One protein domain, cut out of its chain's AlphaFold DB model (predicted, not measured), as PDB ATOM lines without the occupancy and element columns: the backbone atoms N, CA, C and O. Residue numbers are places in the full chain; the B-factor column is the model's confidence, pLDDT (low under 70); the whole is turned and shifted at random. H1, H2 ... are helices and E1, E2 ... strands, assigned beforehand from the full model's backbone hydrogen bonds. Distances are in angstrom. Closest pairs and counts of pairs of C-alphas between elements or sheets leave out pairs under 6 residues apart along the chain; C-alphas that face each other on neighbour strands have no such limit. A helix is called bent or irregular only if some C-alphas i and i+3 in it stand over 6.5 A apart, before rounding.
ATOM      1  N   GLN A 100     166.086 206.198 166.957       83.06
ATOM      2  CA  GLN A 100     167.087 205.139 166.823       83.06
ATOM      3  C   GLN A 100     168.227 205.313 167.826       83.06
ATOM      4  O   GLN A 100     168.591 204.345 168.487       83.06
ATOM      5  N   GLN A 101     168.736 206.535 168.005       77.31
ATOM      6  CA  GLN A 101     169.747 206.845 169.017       77.31
ATOM      7  C   GLN A 101     169.241 206.545 170.432       77.31
ATOM      8  O   GLN A 101     169.951 205.915 171.209       77.31
ATOM      9  N   GLN A 102     168.001 206.921 170.761       71.69
ATOM     10  CA  GLN A 102     167.392 206.610 172.058       71.69
ATOM     11  C   GLN A 102     167.228 205.103 172.272       71.69
ATOM     12  O   GLN A 102     167.563 204.596 173.339       71.69
ATOM     13  N   ARG A 103     166.752 204.364 171.262       76.81
ATOM     14  CA  ARG A 103     166.636 202.899 171.333       76.81
ATOM     15  C   ARG A 103     167.996 202.230 171.480       76.81
ATOM     16  O   ARG A 103     168.118 201.315 172.286       76.81
ATOM     17  N   ALA A 104     169.004 202.693 170.746       69.69
ATOM     18  CA  ALA A 104     170.372 202.202 170.865       69.69
ATOM     19  C   ALA A 104     170.939 202.484 172.264       69.69
ATOM     20  O   ALA A 104     171.486 201.582 172.888       69.69
ATOM     21  N   ALA A 105     170.735 203.690 172.802       64.94
ATOM     22  CA  ALA A 105     171.146 204.038 174.160       64.94
ATOM     23  C   ALA A 105     170.454 203.155 175.216       64.94
ATOM     24  O   ALA A 105     171.123 202.612 176.090       64.94
ATOM     25  N   LEU A 106     169.139 202.938 175.101       65.81
ATOM     26  CA  LEU A 106     168.385 202.057 176.001       65.81
ATOM     27  C   LEU A 106     168.838 200.594 175.901       65.81
ATOM     28  O   LEU A 106     169.035 199.946 176.927       65.81
ATOM     29  N   ALA A 107     169.048 200.081 174.685       67.44
ATOM     30  CA  ALA A 107     169.571 198.734 174.463       67.44
ATOM     31  C   ALA A 107     170.964 198.555 175.081       67.44
ATOM     32  O   ALA A 107     171.280 197.483 175.583       67.44
ATOM     33  N   MET A 108     171.771 199.616 175.107       66.44
ATOM     34  CA  MET A 108     173.088 199.614 175.736       66.44
ATOM     35  C   MET A 108     173.041 199.805 177.256       66.44
ATOM     36  O   MET A 108     174.016 199.488 177.920       66.44
ATOM     37  N   MET A 109     171.938 200.268 177.850       67.69
ATOM     38  CA  MET A 109     171.757 200.288 179.313       67.69
ATOM     39  C   MET A 109     171.291 198.935 179.868       67.69
ATOM     40  O   MET A 109     171.646 198.563 180.987       67.69
ATOM     41  N   GLN A 110     170.524 198.177 179.079       72.88
ATOM     42  CA  GLN A 110     169.948 196.894 179.490       72.88
ATOM     43  C   GLN A 110     170.953 195.859 180.023       72.88
ATOM     44  O   GLN A 110     170.584 195.168 180.969       72.88
ATOM     45  N   PRO A 111     172.193 195.726 179.510       74.50
ATOM     46  CA  PRO A 111     173.146 194.755 180.033       74.50
ATOM     47  C   PRO A 111     173.456 194.956 181.519       74.50
ATOM     48  O   PRO A 111     173.392 193.988 182.268       74.50
ATOM     49  N   ASN A 112     173.725 196.184 181.982       78.12
ATOM     50  CA  ASN A 112     174.027 196.412 183.402       78.12
ATOM     51  C   ASN A 112     172.834 196.045 184.298       78.12
ATOM     52  O   ASN A 112     173.007 195.346 185.293       78.12
ATOM     53  N   LEU A 113     171.621 196.446 183.904       80.69
ATOM     54  CA  LEU A 113     170.387 196.142 184.639       80.69
ATOM     55  C   LEU A 113     170.052 194.648 184.642       80.69
ATOM     56  O   LEU A 113     169.670 194.094 185.673       80.69
ATOM     57  N   ARG A 114     170.204 193.985 183.492       80.81
ATOM     58  CA  ARG A 114     169.970 192.548 183.355       80.81
ATOM     59  C   ARG A 114     170.928 191.776 184.243       80.81
ATOM     60  O   ARG A 114     170.493 190.985 185.065       80.81
ATOM     61  N   ASN A 115     172.216 192.066 184.127       81.00
ATOM     62  CA  ASN A 115     173.211 191.369 184.912       81.00
ATOM     63  C   ASN A 115     173.068 191.690 186.409       81.00
ATOM     64  O   ASN A 115     173.302 190.824 187.242       81.00
ATOM     65  N   PHE A 116     172.645 192.907 186.776       87.38
ATOM     66  CA  PHE A 116     172.308 193.211 188.164       87.38
ATOM     67  C   PHE A 116     171.189 192.297 188.667       87.38
ATOM     68  O   PHE A 116     171.324 191.719 189.738       87.38
ATOM     69  N   SER A 117     170.137 192.112 187.869       85.62
ATOM     70  CA  SER A 117     169.019 191.219 188.202       85.62
ATOM     71  C   SER A 117     169.456 189.747 188.247       85.62
ATOM     72  O   SER A 117     168.974 188.990 189.080       85.62
ATOM     73  N   ASP A 118     170.414 189.337 187.410       85.31
ATOM     74  CA  ASP A 118     170.943 187.968 187.397       85.31
ATOM     75  C   ASP A 118     171.813 187.671 188.640       85.31
ATOM     76  O   ASP A 118     171.711 186.596 189.232       85.31
ATOM     77  N   PHE A 119     172.655 188.620 189.070       86.38
ATOM     78  CA  PHE A 119     173.531 188.459 190.244       86.38
ATOM     79  C   PHE A 119     172.838 188.779 191.576       86.38
ATOM     80  O   PHE A 119     173.196 188.217 192.614       86.38
ATOM     81  N   PHE A 120     171.864 189.686 191.561       89.38
ATOM     82  CA  PHE A 120     171.162 190.191 192.738       89.38
ATOM     83  C   PHE A 120     169.632 190.178 192.540       89.38
ATOM     84  O   PHE A 120     168.993 191.202 192.785       89.38
ATOM     85  N   PRO A 121     169.013 189.033 192.178       88.50
ATOM     86  CA  PRO A 121     167.570 188.950 191.882       88.50
ATOM     87  C   PRO A 121     166.698 189.340 193.081       88.50
ATOM     88  O   PRO A 121     165.569 189.798 192.975       88.50
ATOM     89  N   GLU A 122     167.252 189.181 194.273       88.88
ATOM     90  CA  GLU A 122     166.623 189.526 195.537       88.88
ATOM     91  C   GLU A 122     166.496 191.046 195.763       88.88
ATOM     92  O   GLU A 122     165.870 191.477 196.732       88.88
ATOM     93  N   PHE A 123     167.179 191.848 194.943       88.69
ATOM     94  CA  PHE A 123     167.355 193.288 195.110       88.69
ATOM     95  C   PHE A 123     166.761 194.084 193.944       88.69
ATOM     96  O   PHE A 123     167.183 195.213 193.688       88.69
ATOM     97  N   ASP A 124     165.747 193.545 193.264       86.12
ATOM     98  CA  ASP A 124     165.054 194.204 192.148       86.12
ATOM     99  C   ASP A 124     164.534 195.613 192.495       86.12
ATOM    100  O   ASP A 124     164.469 196.496 191.637       86.12
ATOM    101  N   HIS A 125     164.226 195.882 193.772       87.44
ATOM    102  CA  HIS A 125     163.837 197.217 194.253       87.44
ATOM    103  C   HIS A 125     164.943 198.275 194.123       87.44
ATOM    104  O   HIS A 125     164.661 199.473 194.206       87.44
ATOM    105  N   ILE A 126     166.197 197.861 193.929       86.88
ATOM    106  CA  ILE A 126     167.351 198.740 193.712       86.88
ATOM    107  C   ILE A 126     167.497 199.120 192.233       86.88
ATOM    108  O   ILE A 126     167.986 200.219 191.954       86.88
ATOM    109  N   SER A 127     167.014 198.297 191.298       81.94
ATOM    110  CA  SER A 127     167.120 198.521 189.847       81.94
ATOM    111  C   SER A 127     166.652 199.914 189.383       81.94
ATOM    112  O   SER A 127     167.344 200.527 188.578       81.94
ATOM    113  N   PRO A 128     165.578 200.534 189.921       78.50
ATOM    114  CA  PRO A 128     165.195 201.904 189.545       78.50
ATOM    115  C   PRO A 128     166.221 202.998 189.916       78.50
ATOM    116  O   PRO A 128     166.123 204.142 189.456       78.50
ATOM    117  N   ARG A 129     167.174 202.687 190.805       79.06
ATOM    118  CA  ARG A 129     168.246 203.591 191.262       79.06
ATOM    119  C   ARG A 129     169.550 203.410 190.489       79.06
ATOM    120  O   ARG A 129     170.464 204.219 190.671       79.06
ATOM    121  N   LEU A 130     169.616 202.372 189.663       79.69
ATOM    122  CA  LEU A 130     170.641 202.135 188.662       79.69
ATOM    123  C   LEU A 130     170.282 202.997 187.446       79.69
ATOM    124  O   LEU A 130     169.327 202.737 186.718       79.69
ATOM    125  N   ARG A 131     170.938 204.158 187.351       72.38
ATOM    126  CA  ARG A 131     170.700 205.179 186.316       72.38
ATOM    127  C   ARG A 131     171.964 205.375 185.494       72.38
ATOM    128  O   ARG A 131     172.492 206.484 185.415       72.38
ATOM    129  N   GLU A 132     172.490 204.288 184.951       73.56
ATOM    130  CA  GLU A 132     173.767 204.299 184.251       73.56
ATOM    131  C   GLU A 132     173.700 205.216 183.036       73.56
ATOM    132  O   GLU A 132     172.907 205.020 182.115       73.56
ATOM    133  N   ARG A 133     174.572 206.222 183.012       71.75
ATOM    134  CA  ARG A 133     174.737 207.066 181.835       71.75
ATOM    135  C   ARG A 133     175.648 206.340 180.856       71.75
ATOM    136  O   ARG A 133     176.852 206.240 181.086       71.75
ATOM    137  N   PHE A 134     175.057 205.813 179.791       75.38
ATOM    138  CA  PHE A 134     175.786 205.240 178.666       75.38
ATOM    139  C   PHE A 134     175.980 206.293 177.572       75.38
ATOM    140  O   PHE A 134     175.048 207.041 177.277       75.38
ATOM    141  N   HIS A 135     177.161 206.314 176.948       73.81
ATOM    142  CA  HIS A 135     177.471 207.189 175.811       73.81
ATOM    143  C   HIS A 135     177.309 208.683 176.157       73.81
ATOM    144  O   HIS A 135     176.528 209.415 175.550       73.81
ATOM    145  N   THR A 136     178.045 209.138 177.172       77.69
ATOM    146  CA  THR A 136     178.164 210.572 177.476       77.69
ATOM    147  C   THR A 136     179.226 211.222 176.579       77.69
ATOM    148  O   THR A 136     180.055 210.501 176.020       77.69
ATOM    149  N   PRO A 137     179.252 212.564 176.432       81.00
ATOM    150  CA  PRO A 137     180.296 213.248 175.660       81.00
ATOM    151  C   PRO A 137     181.724 212.896 176.107       81.00
ATOM    152  O   PRO A 137     182.616 212.788 175.271       81.00
ATOM    153  N   ASP A 138     181.916 212.658 177.408       84.50
ATOM    154  CA  ASP A 138     183.209 212.287 177.995       84.50
ATOM    155  C   ASP A 138     183.520 210.784 177.862       84.50
ATOM    156  O   ASP A 138     184.683 210.387 177.874       84.50
ATOM    157  N   CYS A 139     182.489 209.941 177.734       81.75
ATOM    158  CA  CYS A 139     182.600 208.484 177.647       81.75
ATOM    159  C   CYS A 139     181.811 207.931 176.447       81.75
ATOM    160  O   CYS A 139     180.759 207.302 176.631       81.75
ATOM    161  N   PRO A 140     182.304 208.123 175.208       80.75
ATOM    162  CA  PRO A 140     181.650 207.570 174.030       80.75
ATOM    163  C   PRO A 140     181.673 206.038 174.078       80.75
ATOM    164  O   PRO A 140     182.713 205.419 174.294       80.75
ATOM    165  N   ASN A 141     180.509 205.418 173.854       75.62
ATOM    166  CA  ASN A 141     180.314 203.957 173.830       75.62
ATOM    167  C   ASN A 141     180.708 203.227 175.126       75.62
ATOM    168  O   ASN A 141     181.061 202.049 175.102       75.62
ATOM    169  N   ALA A 142     180.642 203.917 176.260       80.06
ATOM    170  CA  ALA A 142     180.961 203.368 177.567       80.06
ATOM    171  C   ALA A 142     180.001 203.905 178.631       80.06
ATOM    172  O   ALA A 142     179.316 204.909 178.425       80.06
ATOM    173  N   TYR A 143     179.974 203.237 179.781       81.38
ATOM    174  CA  TYR A 143     179.333 203.768 180.974       81.38
ATOM    175  C   TYR A 143     180.280 204.696 181.722       81.38
ATOM    176  O   TYR A 143     181.465 204.393 181.876       81.38
ATOM    177  N   GLN A 144     179.749 205.803 182.222       86.12
ATOM    178  CA  GLN A 144     180.489 206.697 183.101       86.12
ATOM    179  C   GLN A 144     180.312 206.264 184.562       86.12
ATOM    180  O   GLN A 144     179.184 206.080 185.027       86.12
ATOM    181  N   GLY A 145     181.427 206.101 185.277       86.44
ATOM    182  CA  GLY A 145     181.413 205.865 186.719       86.44
ATOM    183  C   GLY A 145     180.899 207.086 187.488       86.44
ATOM    184  O   GLY A 145     181.238 208.227 187.159       86.44
ATOM    185  N   ASP A 146     180.113 206.834 188.532       86.69
ATOM    186  CA  ASP A 146     179.533 207.845 189.413       86.69
ATOM    187  C   ASP A 146     180.269 207.912 190.760       86.69
ATOM    188  O   ASP A 146     180.657 206.905 191.357       86.69
ATOM    189  N   ALA A 147     180.406 209.128 191.292       85.81
ATOM    190  CA  ALA A 147     180.998 209.339 192.608       85.81
ATOM    191  C   ALA A 147     180.170 208.666 193.720       85.81
ATOM    192  O   ALA A 147     178.940 208.731 193.740       85.81
ATOM    193  N   GLY A 148     180.857 208.037 194.679       86.06
ATOM    194  CA  GLY A 148     180.215 207.370 195.819       86.06
ATOM    195  C   GLY A 148     179.490 206.067 195.465       86.06
ATOM    196  O   GLY A 148     178.714 205.564 196.282       86.06
ATOM    197  N   ARG A 149     179.725 205.525 194.266       90.81
ATOM    198  CA  ARG A 149     179.193 204.234 193.829       90.81
ATOM    199  C   ARG A 149     180.248 203.134 193.848       90.81
ATOM    200  O   ARG A 149     181.427 203.376 194.115       90.81
ATOM    201  N   TRP A 150     179.790 201.913 193.602       91.31
ATOM    202  CA  TRP A 150     180.596 200.705 193.672       91.31
ATOM    203  C   TRP A 150     180.507 199.898 192.386       91.31
ATOM    204  O   TRP A 150     179.473 199.862 191.722       91.31
ATOM    205  N   LEU A 151     181.608 199.222 192.090       90.38
ATOM    206  CA  LEU A 151     181.765 198.289 190.991       90.38
ATOM    207  C   LEU A 151     181.883 196.884 191.561       90.38
ATOM    208  O   LEU A 151     182.775 196.627 192.372       90.38
ATOM    209  N   TYR A 152     181.014 195.976 191.131       91.12
ATOM    210  CA  TYR A 152     181.110 194.567 191.484       91.12
ATOM    211  C   TYR A 152     182.290 193.899 190.777       91.12
ATOM    212  O   TYR A 152     182.508 194.094 189.579       91.12
ATOM    213  N   ARG A 153     183.051 193.101 191.528       89.00
ATOM    214  CA  ARG A 153     184.234 192.368 191.053       89.00
ATOM    215  C   ARG A 153     184.072 190.851 191.109       89.00
ATOM    216  O   ARG A 153     185.039 190.139 190.862       89.00
ATOM    217  N   GLY A 154     182.866 190.374 191.403       88.81
ATOM    218  CA  GLY A 154     182.559 188.956 191.546       88.81
ATOM    219  C   GLY A 154     182.473 188.524 193.004       88.81
ATOM    220  O   GLY A 154     182.475 189.342 193.930       88.81
ATOM    221  N   ASP A 155     182.390 187.215 193.194       92.00
ATOM    222  CA  ASP A 155     182.270 186.602 194.503       92.00
ATOM    223  C   ASP A 155     183.052 185.298 194.634       92.00
ATOM    224  O   ASP A 155     183.387 184.639 193.653       92.00
ATOM    225  N   THR A 156     183.315 184.934 195.886       92.81
ATOM    226  CA  THR A 156     183.938 183.666 196.263       92.81
ATOM    227  C   THR A 156     183.076 182.972 197.306       92.81
ATOM    228  O   THR A 156     182.692 183.571 198.312       92.81
ATOM    229  N   LEU A 157     182.803 181.684 197.097       94.00
ATOM    230  CA  LEU A 157     182.068 180.851 198.041       94.00
ATOM    231  C   LEU A 157     183.040 180.105 198.958       94.00
ATOM    232  O   LEU A 157     183.883 179.338 198.492       94.00
ATOM    233  N   LEU A 158     182.905 180.300 200.268       93.94
ATOM    234  CA  LEU A 158     183.668 179.581 201.286       93.94
ATOM    235  C   LEU A 158     182.736 178.741 202.156       93.94
ATOM    236  O   LEU A 158     181.625 179.155 202.481       93.94
ATOM    237  N   ARG A 159     183.204 177.568 202.587       92.00
ATOM    238  CA  ARG A 159     182.419 176.653 203.420       92.00
ATOM    239  C   ARG A 159     182.961 176.614 204.843       92.00
ATOM    240  O   ARG A 159     184.123 176.272 205.056       92.00
ATOM    241  N   ARG A 160     182.103 176.877 205.829       89.62
ATOM    242  CA  ARG A 160     182.403 176.631 207.245       89.62
ATOM    243  C   ARG A 160     182.460 175.125 207.486       89.62
ATOM    244  O   ARG A 160     181.535 174.391 207.124       89.62
ATOM    245  N   LEU A 161     183.555 174.656 208.074       86.50
ATOM    246  CA  LEU A 161     183.781 173.242 208.352       86.50
ATOM    247  C   LEU A 161     183.213 172.906 209.741       86.50
ATOM    248  O   LEU A 161     183.562 173.576 210.710       86.50
ATOM    249  N   PRO A 162     182.338 171.894 209.867       79.00
ATOM    250  CA  PRO A 162     181.635 171.625 211.118       79.00
ATOM    251  C   PRO A 162     182.589 171.108 212.201       79.00
ATOM    252  O   PRO A 162     183.325 170.138 211.999       79.00
ATOM    253  N   LEU A 163     182.557 171.719 213.384       71.56
ATOM    254  CA  LEU A 163     183.288 171.214 214.542       71.56
ATOM    255  C   LEU A 163     182.539 170.022 215.145       71.56
ATOM    256  O   LEU A 163     181.327 170.051 215.299       71.56
ATOM    257  N   ALA A 164     183.273 168.976 215.538       59.38
ATOM    258  CA  ALA A 164     182.716 167.698 216.004       59.38
ATOM    259  C   ALA A 164     181.748 167.799 217.204       59.38
ATOM    260  O   ALA A 164     181.027 166.848 217.481       59.38
ATOM    261  N   GLN A 165     181.785 168.914 217.942       55.72
ATOM    262  CA  GLN A 165     180.936 169.164 219.110       55.72
ATOM    263  C   GLN A 165     179.585 169.801 218.757       55.72
ATOM    264  O   GLN A 165     178.718 169.882 219.620       55.72
ATOM    265  N   GLU A 166     179.389 170.240 217.513       62.53
ATOM    266  CA  GLU A 166     178.099 170.722 217.032       62.53
ATOM    267  C   GLU A 166     177.350 169.523 216.432       62.53
ATOM    268  O   GLU A 166     177.511 169.202 215.255       62.53
ATOM    269  N   SER A 167     176.572 168.820 217.260       44.34
ATOM    270  CA  SER A 167     175.848 167.591 216.890       44.34
ATOM    271  C   SER A 167     174.872 167.752 215.714       44.34
ATOM    272  O   SER A 167     174.500 166.747 215.121       44.34
ATOM    273  N   ASP A 168     174.544 168.993 215.331       47.38
ATOM    274  CA  ASP A 168     173.640 169.349 214.226       47.38
ATOM    275  C   ASP A 168     174.246 170.370 213.235       47.38
ATOM    276  O   ASP A 168     173.524 171.074 212.523       47.38
ATOM    277  N   ALA A 169     175.578 170.511 213.173       57.59
ATOM    278  CA  ALA A 169     176.196 171.492 212.277       57.59
ATOM    279  C   ALA A 169     176.138 171.072 210.805       57.59
ATOM    280  O   ALA A 169     177.055 170.451 210.263       57.59
ATOM    281  N   VAL A 170     175.073 171.496 210.130       58.62
ATOM    282  CA  VAL A 170     175.029 171.559 208.668       58.62
ATOM    283  C   VAL A 170     176.174 172.469 208.194       58.62
ATOM    284  O   VAL A 170     176.307 173.583 208.718       58.62
ATOM    285  N   PRO A 171     177.010 172.036 207.226       66.44
ATOM    286  CA  PRO A 171     177.985 172.913 206.592       66.44
ATOM    287  C   PRO A 171     177.295 174.193 206.123       66.44
ATOM    288  O   PRO A 171     176.335 174.142 205.358       66.44
ATOM    289  N   ARG A 172     177.762 175.342 206.614       83.44
ATOM    290  CA  ARG A 172     177.237 176.648 206.209       83.44
ATOM    291  C   ARG A 172     178.140 177.231 205.141       83.44
ATOM    292  O   ARG A 172     179.353 177.310 205.331       83.44
ATOM    293  N   GLU A 173     177.547 177.634 204.032       90.75
ATOM    294  CA  GLU A 173     178.253 178.327 202.963       90.75
ATOM    295  C   GLU A 173     178.117 179.834 203.148       90.75
ATOM    296  O   GLU A 173     177.068 180.341 203.548       90.75
ATOM    297  N   TYR A 174     179.214 180.533 202.888       92.31
ATOM    298  CA  TYR A 174     179.304 181.978 202.965       92.31
ATOM    299  C   TYR A 174     179.815 182.504 201.634       92.31
ATOM    300  O   TYR A 174     180.896 182.118 201.184       92.31
ATOM    301  N   ARG A 175     179.043 183.387 201.010       93.31
ATOM    302  CA  ARG A 175     179.410 184.045 199.761       93.31
ATOM    303  C   ARG A 175     180.006 185.413 200.070       93.31
ATOM    304  O   ARG A 175     179.395 186.235 200.749       93.31
ATOM    305  N   PHE A 176     181.230 185.629 199.607       93.88
ATOM    306  CA  PHE A 176     181.977 186.870 199.770       93.88
ATOM    307  C   PHE A 176     181.904 187.651 198.473       93.88
ATOM    308  O   PHE A 176     182.497 187.240 197.486       93.88
ATOM    309  N   HIS A 177     181.190 188.766 198.488       93.25
ATOM    310  CA  HIS A 177     181.030 189.667 197.360       93.25
ATOM    311  C   HIS A 177     182.081 190.774 197.408       93.25
ATOM    312  O   HIS A 177     182.218 191.461 198.425       93.25
ATOM    313  N   PHE A 178     182.793 190.965 196.304       92.81
ATOM    314  CA  PHE A 178     183.881 191.931 196.192       92.81
ATOM    315  C   PHE A 178     183.428 193.179 195.443       92.81
ATOM    316  O   PHE A 178     182.849 193.097 194.357       92.81
ATOM    317  N   PHE A 179     183.729 194.343 196.011       93.00
ATOM    318  CA  PHE A 179     183.379 195.634 195.433       93.00
ATOM    319  C   PHE A 179     184.567 196.584 195.478       93.00
ATOM    320  O   PHE A 179     185.133 196.813 196.543       93.00
ATOM    321  N   SER A 180     184.890 197.214 194.352       91.75
ATOM    322  CA  SER A 180     185.836 198.335 194.310       91.75
ATOM    323  C   SER A 180     185.074 199.652 194.190       91.75
ATOM    324  O   SER A 180     184.006 199.687 193.573       91.75
ATOM    325  N   ARG A 181     185.610 200.746 194.737       90.25
ATOM    326  CA  ARG A 181     185.005 202.072 194.538       90.25
ATOM    327  C   ARG A 181     184.989 202.445 193.057       90.25
ATOM    328  O   ARG A 181     185.958 202.213 192.336       90.25
ATOM    329  N   GLU A 182     183.884 203.041 192.628       85.25
ATOM    330  CA  GLU A 182     183.796 203.680 191.321       85.25
ATOM    331  C   GLU A 182     184.579 204.991 191.313       85.25
ATOM    332  O   GLU A 182     184.589 205.742 192.295       85.25
ATOM    333  N   HIS A 183     185.229 205.268 190.183       83.25
ATOM    334  CA  HIS A 183     185.915 206.534 189.966       83.25
ATOM    335  C   HIS A 183     185.072 207.419 189.051       83.25
ATOM    336  O   HIS A 183     184.751 206.995 187.935       83.25
ATOM    337  N   PRO A 184     184.740 208.649 189.482       80.75
ATOM    338  CA  PRO A 184     184.026 209.577 188.623       80.75
ATOM    339  C   PRO A 184     184.827 209.822 187.342       80.75
ATOM    340  O   PRO A 184     186.055 209.870 187.379       80.75
ATOM    341  N   GLN A 185     184.124 209.966 186.215       75.62
ATOM    342  CA  GLN A 185     184.705 210.224 184.884       75.62
ATOM    343  C   GLN A 185     185.539 209.081 184.287       75.62
ATOM    344  O   GLN A 185     186.020 209.199 183.162       75.62
ATOM    345  N   ARG A 186     185.674 207.943 184.976       87.25
ATOM    346  CA  ARG A 186     186.225 206.741 184.356       87.25
ATOM    347  C   ARG A 186     185.178 206.120 183.439       87.25
ATOM    348  O   ARG A 186     184.028 205.932 183.833       87.25
ATOM    349  N   CYS A 187     185.605 205.778 182.229       85.56
ATOM    350  CA  CYS A 187     184.760 205.121 181.247       85.56
ATOM    351  C   CYS A 187     184.926 203.601 181.332       85.56
ATOM    352  O   CYS A 187     186.044 203.075 181.283       85.56
ATOM    353  N   TYR A 188     183.806 202.896 181.438       80.81
ATOM    354  CA  TYR A 188     183.734 201.443 181.482       80.81
ATOM    355  C   TYR A 188     183.063 200.946 180.207       80.81
ATOM    356  O   TYR A 188     181.844 201.084 180.075       80.81
ATOM    357  N   PRO A 189     183.830 200.415 179.239       74.81
ATOM    358  CA  PRO A 189     183.225 199.861 178.041       74.81
ATOM    359  C   PRO A 189     182.360 198.653 178.425       74.81
ATOM    360  O   PRO A 189     182.746 197.896 179.326       74.81
ATOM    361  N   PRO A 190     181.207 198.459 177.764       67.25
ATOM    362  CA  PRO A 190     180.454 197.221 177.893       67.25
ATOM    363  C   PRO A 190     181.346 196.069 177.412       67.25
ATOM    364  O   PRO A 190     182.062 196.216 176.421       67.25
ATOM    365  N   ASP A 191     181.350 194.945 178.127       60.91
ATOM    366  CA  ASP A 191     182.137 193.776 177.725       60.91
ATOM    367  C   ASP A 191     181.446 193.088 176.532       60.91
ATOM    368  O   ASP A 191     180.300 192.653 176.673       60.91
ATOM    369  N   PRO A 192     182.080 193.016 175.347       52.75
ATOM    370  CA  PRO A 192     181.435 192.478 174.157       52.75
ATOM    371  C   PRO A 192     181.413 190.940 174.109       52.75
ATOM    372  O   PRO A 192     180.772 190.398 173.211       52.75
ATOM    373  N   ALA A 193     182.115 190.231 175.007       46.97
ATOM    374  CA  ALA A 193     182.466 188.826 174.770       46.97
ATOM    375  C   ALA A 193     182.154 187.834 175.901       46.97
ATOM    376  O   ALA A 193     182.040 186.645 175.611       46.97
ATOM    377  N   THR A 194     182.016 188.246 177.167       44.91
ATOM    378  CA  THR A 194     181.933 187.260 178.264       44.91
ATOM    379  C   THR A 194     180.856 187.561 179.304       44.91
ATOM    380  O   THR A 194     180.910 188.549 180.027       44.91
ATOM    381  N   LEU A 195     179.904 186.629 179.431       42.16
ATOM    382  CA  LEU A 195     178.949 186.544 180.546       42.16
ATOM    383  C   LEU A 195     179.647 186.363 181.913       42.16
ATOM    384  O   LEU A 195     179.023 186.563 182.947       42.16
ATOM    385  N   GLU A 196     180.935 186.006 181.930       40.69
ATOM    386  CA  GLU A 196     181.707 185.714 183.147       40.69
ATOM    387  C   GLU A 196     182.338 186.953 183.805       40.69
ATOM    388  O   GLU A 196     182.714 186.894 184.971       40.69
ATOM    389  N   ASN A 197     182.418 188.091 183.105       47.41
ATOM    390  CA  ASN A 197     183.049 189.319 183.607       47.41
ATOM    391  C   ASN A 197     182.130 190.532 183.501       47.41
ATOM    392  O   ASN A 197     182.553 191.635 183.136       47.41
ATOM    393  N   VAL A 198     180.854 190.359 183.845       54.12
ATOM    394  CA  VAL A 198     179.983 191.520 183.900       54.12
ATOM    395  C   VAL A 198     180.439 192.446 185.025       54.12
ATOM    396  O   VAL A 198     180.219 192.210 186.211       54.12
ATOM    397  N   LYS A 199     181.007 193.576 184.616       65.56
ATOM    398  CA  LYS A 199     181.201 194.753 185.455       65.56
ATOM    399  C   LYS A 199     179.834 195.343 185.791       65.56
ATOM    400  O   LYS A 199     179.310 196.127 185.011       65.56
ATOM    401  N   LEU A 200     179.257 194.955 186.930       82.50
ATOM    402  CA  LEU A 200     178.092 195.649 187.482       82.50
ATOM    403  C   LEU A 200     178.560 196.950 188.112       82.50
ATOM    404  O   LEU A 200     179.190 196.939 189.170       82.50
ATOM    405  N   LEU A 201     178.286 198.056 187.436       85.50
ATOM    406  CA  LEU A 201     178.785 199.376 187.804       85.50
ATOM    407  C   LEU A 201     177.717 200.234 188.490       85.50
ATOM    408  O   LEU A 201     176.528 199.915 188.475       85.50
ATOM    409  N   ASN A 202     178.158 201.343 189.080       87.81
ATOM    410  CA  ASN A 202     177.318 202.361 189.721       87.81
ATOM    411  C   ASN A 202     176.390 201.862 190.852       87.81
ATOM    412  O   ASN A 202     175.392 202.507 191.208       87.81
ATOM    413  N   LEU A 203     176.769 200.767 191.515       90.75
ATOM    414  CA  LEU A 203     175.984 200.172 192.592       90.75
ATOM    415  C   LEU A 203     175.906 201.106 193.817       90.75
ATOM    416  O   LEU A 203     176.922 201.671 194.240       90.75
ATOM    417  N   PRO A 204     174.713 201.307 194.409       90.44
ATOM    418  CA  PRO A 204     174.553 202.147 195.593       90.44
ATOM    419  C   PRO A 204     175.154 201.497 196.842       90.44
ATOM    420  O   PRO A 204     174.992 200.302 197.071       90.44
ATOM    421  N   SER A 205     175.711 202.308 197.745       89.88
ATOM    422  CA  SER A 205     176.159 201.847 199.072       89.88
ATOM    423  C   SER A 205     175.053 201.166 199.891       89.88
ATOM    424  O   SER A 205     175.351 200.307 200.717       89.88
ATOM    425  N   GLN A 206     173.782 201.510 199.645       90.94
ATOM    426  CA  GLN A 206     172.637 200.843 200.271       90.94
ATOM    427  C   GLN A 206     172.601 199.340 199.955       90.94
ATOM    428  O   GLN A 206     172.387 198.556 200.872       90.94
ATOM    429  N   LEU A 207     172.876 198.936 198.707       91.94
ATOM    430  CA  LEU A 207     172.929 197.522 198.319       91.94
ATOM    431  C   LEU A 207     173.961 196.772 199.163       91.94
ATOM    432  O   LEU A 207     173.657 195.730 199.729       91.94
ATOM    433  N   LEU A 208     175.168 197.331 199.292       92.00
ATOM    434  CA  LEU A 208     176.238 196.735 200.096       92.00
ATOM    435  C   LEU A 208     175.822 196.619 201.570       92.00
ATOM    436  O   LEU A 208     176.133 195.625 202.222       92.00
ATOM    437  N   GLY A 209     175.114 197.621 202.096       90.75
ATOM    438  CA  GLY A 209     174.585 197.599 203.459       90.75
ATOM    439  C   GLY A 209     173.529 196.514 203.675       90.75
ATOM    440  O   GLY A 209     173.583 195.805 204.678       90.75
ATOM    441  N   GLU A 210     172.591 196.354 202.742       92.38
ATOM    442  CA  GLU A 210     171.569 195.302 202.808       92.38
ATOM    443  C   GLU A 210     172.185 193.907 202.630       92.38
ATOM    444  O   GLU A 210     171.869 192.993 203.393       92.38
ATOM    445  N   LEU A 211     173.130 193.755 201.698       91.25
ATOM    446  CA  LEU A 211     173.848 192.506 201.447       91.25
ATOM    447  C   LEU A 211     174.656 192.059 202.672       91.25
ATOM    448  O   LEU A 211     174.576 190.899 203.067       91.25
ATOM    449  N   ALA A 212     175.357 192.981 203.339       89.06
ATOM    450  CA  ALA A 212     176.134 192.688 204.546       89.06
ATOM    451  C   ALA A 212     175.278 192.238 205.746       89.06
ATOM    452  O   ALA A 212     175.793 191.592 206.660       89.06
ATOM    453  N   ARG A 213     173.979 192.568 205.766       89.12
ATOM    454  CA  ARG A 213     173.044 192.154 206.828       89.12
ATOM    455  C   ARG A 213     172.467 190.757 206.598       89.12
ATOM    456  O   ARG A 213     171.905 190.183 207.532       89.12
ATOM    457  N   ARG A 214     172.576 190.199 205.386       87.38
ATOM    458  CA  ARG A 214     172.011 188.880 205.081       87.38
ATOM    459  C   ARG A 214     172.869 187.756 205.687       87.38
ATOM    460  O   ARG A 214     174.099 187.785 205.594       87.38
ATOM    461  N   PRO A 215     172.245 186.724 206.285       86.56
ATOM    462  CA  PRO A 215     172.960 185.531 206.726       86.56
ATOM    463  C   PRO A 215     173.705 184.869 205.561       86.56
ATOM    464  O   PRO A 215     173.173 184.784 204.458       86.56
ATOM    465  N   GLY A 216     174.933 184.406 205.801       87.88
ATOM    466  CA  GLY A 216     175.748 183.752 204.769       87.88
ATOM    467  C   GLY A 216     176.321 184.692 203.700       87.88
ATOM    468  O   GLY A 216     176.997 184.221 202.797       87.88
ATOM    469  N   GLN A 217     176.098 186.006 203.791       91.12
ATOM    470  CA  GLN A 217     176.616 186.981 202.830       91.12
ATOM    471  C   GLN A 217     177.683 187.861 203.475       91.12
ATOM    472  O   GLN A 217     177.526 188.330 204.604       91.12
ATOM    473  N   ARG A 218     178.798 188.081 202.786       91.69
ATOM    474  CA  ARG A 218     179.905 188.922 203.253       91.69
ATOM    475  C   ARG A 218     180.262 189.927 202.172       91.69
ATOM    476  O   ARG A 218     180.298 189.587 200.997       91.69
ATOM    477  N   VAL A 219     180.517 191.166 202.576       92.62
ATOM    478  CA  VAL A 219     180.872 192.260 201.665       92.62
ATOM    479  C   VAL A 219     182.316 192.647 201.917       92.62
ATOM    480  O   VAL A 219     182.667 193.038 203.028       92.62
ATOM    481  N   VAL A 220     183.134 192.561 200.874       92.50
ATOM    482  CA  VAL A 220     184.529 192.993 200.873       92.50
ATOM    483  C   VAL A 220     184.628 194.258 200.030       92.50
ATOM    484  O   VAL A 220     184.313 194.251 198.840       92.50
ATOM    485  N   ARG A 221     185.035 195.357 200.665       93.12
ATOM    486  CA  ARG A 221     185.342 196.622 199.991       93.12
ATOM    487  C   ARG A 221     186.834 196.637 199.710       93.12
ATOM    488  O   ARG A 221     187.616 196.594 200.650       93.12
ATOM    489  N   CYS A 222     187.187 196.656 198.438       90.00
ATOM    490  CA  CYS A 222     188.564 196.600 197.992       90.00
ATOM    491  C   CYS A 222     189.133 198.005 197.855       90.00
ATOM    492  O   CYS A 222     188.471 198.899 197.309       90.00
ATOM    493  N   ASP A 223     190.374 198.157 198.290       86.56
ATOM    494  CA  ASP A 223     191.175 199.348 198.038       86.56
ATOM    495  C   ASP A 223     191.769 199.280 196.628       86.56
ATOM    496  O   ASP A 223     191.885 200.290 195.928       86.56
ATOM    497  N   SER A 224     192.078 198.064 196.168       82.50
ATOM    498  CA  SER A 224     192.562 197.827 194.815       82.50
ATOM    499  C   SER A 224     191.424 197.855 193.790       82.50
ATOM    500  O   SER A 224     190.322 197.341 194.003       82.50
ATOM    501  N   ALA A 225     191.700 198.404 192.602       78.69
ATOM    502  CA  ALA A 225     190.702 198.459 191.536       78.69
ATOM    503  C   ALA A 225     190.236 197.063 191.091       78.69
ATOM    504  O   ALA A 225     189.131 196.951 190.589       78.69
ATOM    505  N   GLN A 226     191.049 196.014 191.237       83.00
ATOM    506  CA  GLN A 226     190.733 194.661 190.757       83.00
ATOM    507  C   GLN A 226     190.324 193.692 191.874       83.00
ATOM    508  O   GLN A 226     190.011 192.549 191.567       83.00
TER     509      GLN A 226
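What this domain is: This is residues 100 to 226 of the 323 residues of an uncharacterized protein of Pseudomonadales bacterium (UniProt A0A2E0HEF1). A strongly twisted three-stranded sheet has H3 over one face; H2 lies beside H3, and H1, which makes a helical hairpin with H2, runs away from the sheet toward one end of the long axis. The loop at residues 160 to 172 and the first residues of H1 reach opposite ends of the long axis. The printed part has 127 residues, in the order H1 H2 E1 E2 H3 E3; the sheet, E1 E2 E3, is mixed. The class is mixed, helices and strands, with under half of the residues in named elements; the whole is loose, radius of gyration of the C-alphas 17.2 A, spanning 64 by 28 by 27 A.

Where its parts are: Find C-alpha 150 at (180.596, 200.705, 193.672); E1 runs to 159, 26.0 A, bending by 58 degrees at 153. E2 is residues 173 to 181, 26.1 A, and E3 is 217 to 222, ending at (188.564, 196.600, 197.992). H3 is residues 205 to 213. H1, residues 100 to 119, 29.5 A, starts at (167.087, 205.139, 166.823) and has a kink of 26 degrees near 109. H2, residues 121 to 129, is irregular: C-alphas 122 and 125 are 8.3 A apart.

How they stand to each other: In the hairpin E1 and E2, antiparallel, look for N 153 and O 178, 2.8 A. E2 and E3 are parallel, with N 220 and O 177 at 2.8 A. E2, H3, E3 form a strand-helix-strand unit, parallel strands joined through a helix, with a right-handed crossover. H3 is on the sheet, over E2, at a height of 8.6 A. H2 and H3 are close but not clearly touching; their closest C-alphas, Ile 126 and Leu 207, are 7.3 A apart. H1 touches H2 with residues 113 to 117 alone, closest C-alphas Ser 117 and Asp 124, 6.3 A. Every O i to N i+4 pair is within hydrogen-bond range in H3; H1 has 13 of 16, H2 0 of 5, with 3 of 6 O i to N i+3 pairs.

The domain as a whole: The C-alphas farthest apart, Gln 100 and Gln 165, are 65.0 A apart. The printed part has no cut. The links H2 to E1, E1 to E2 and E2 to H3 are long. Look for pLDDT under 70 at residues 104 to 109, 164 to 171 and 190 to 199.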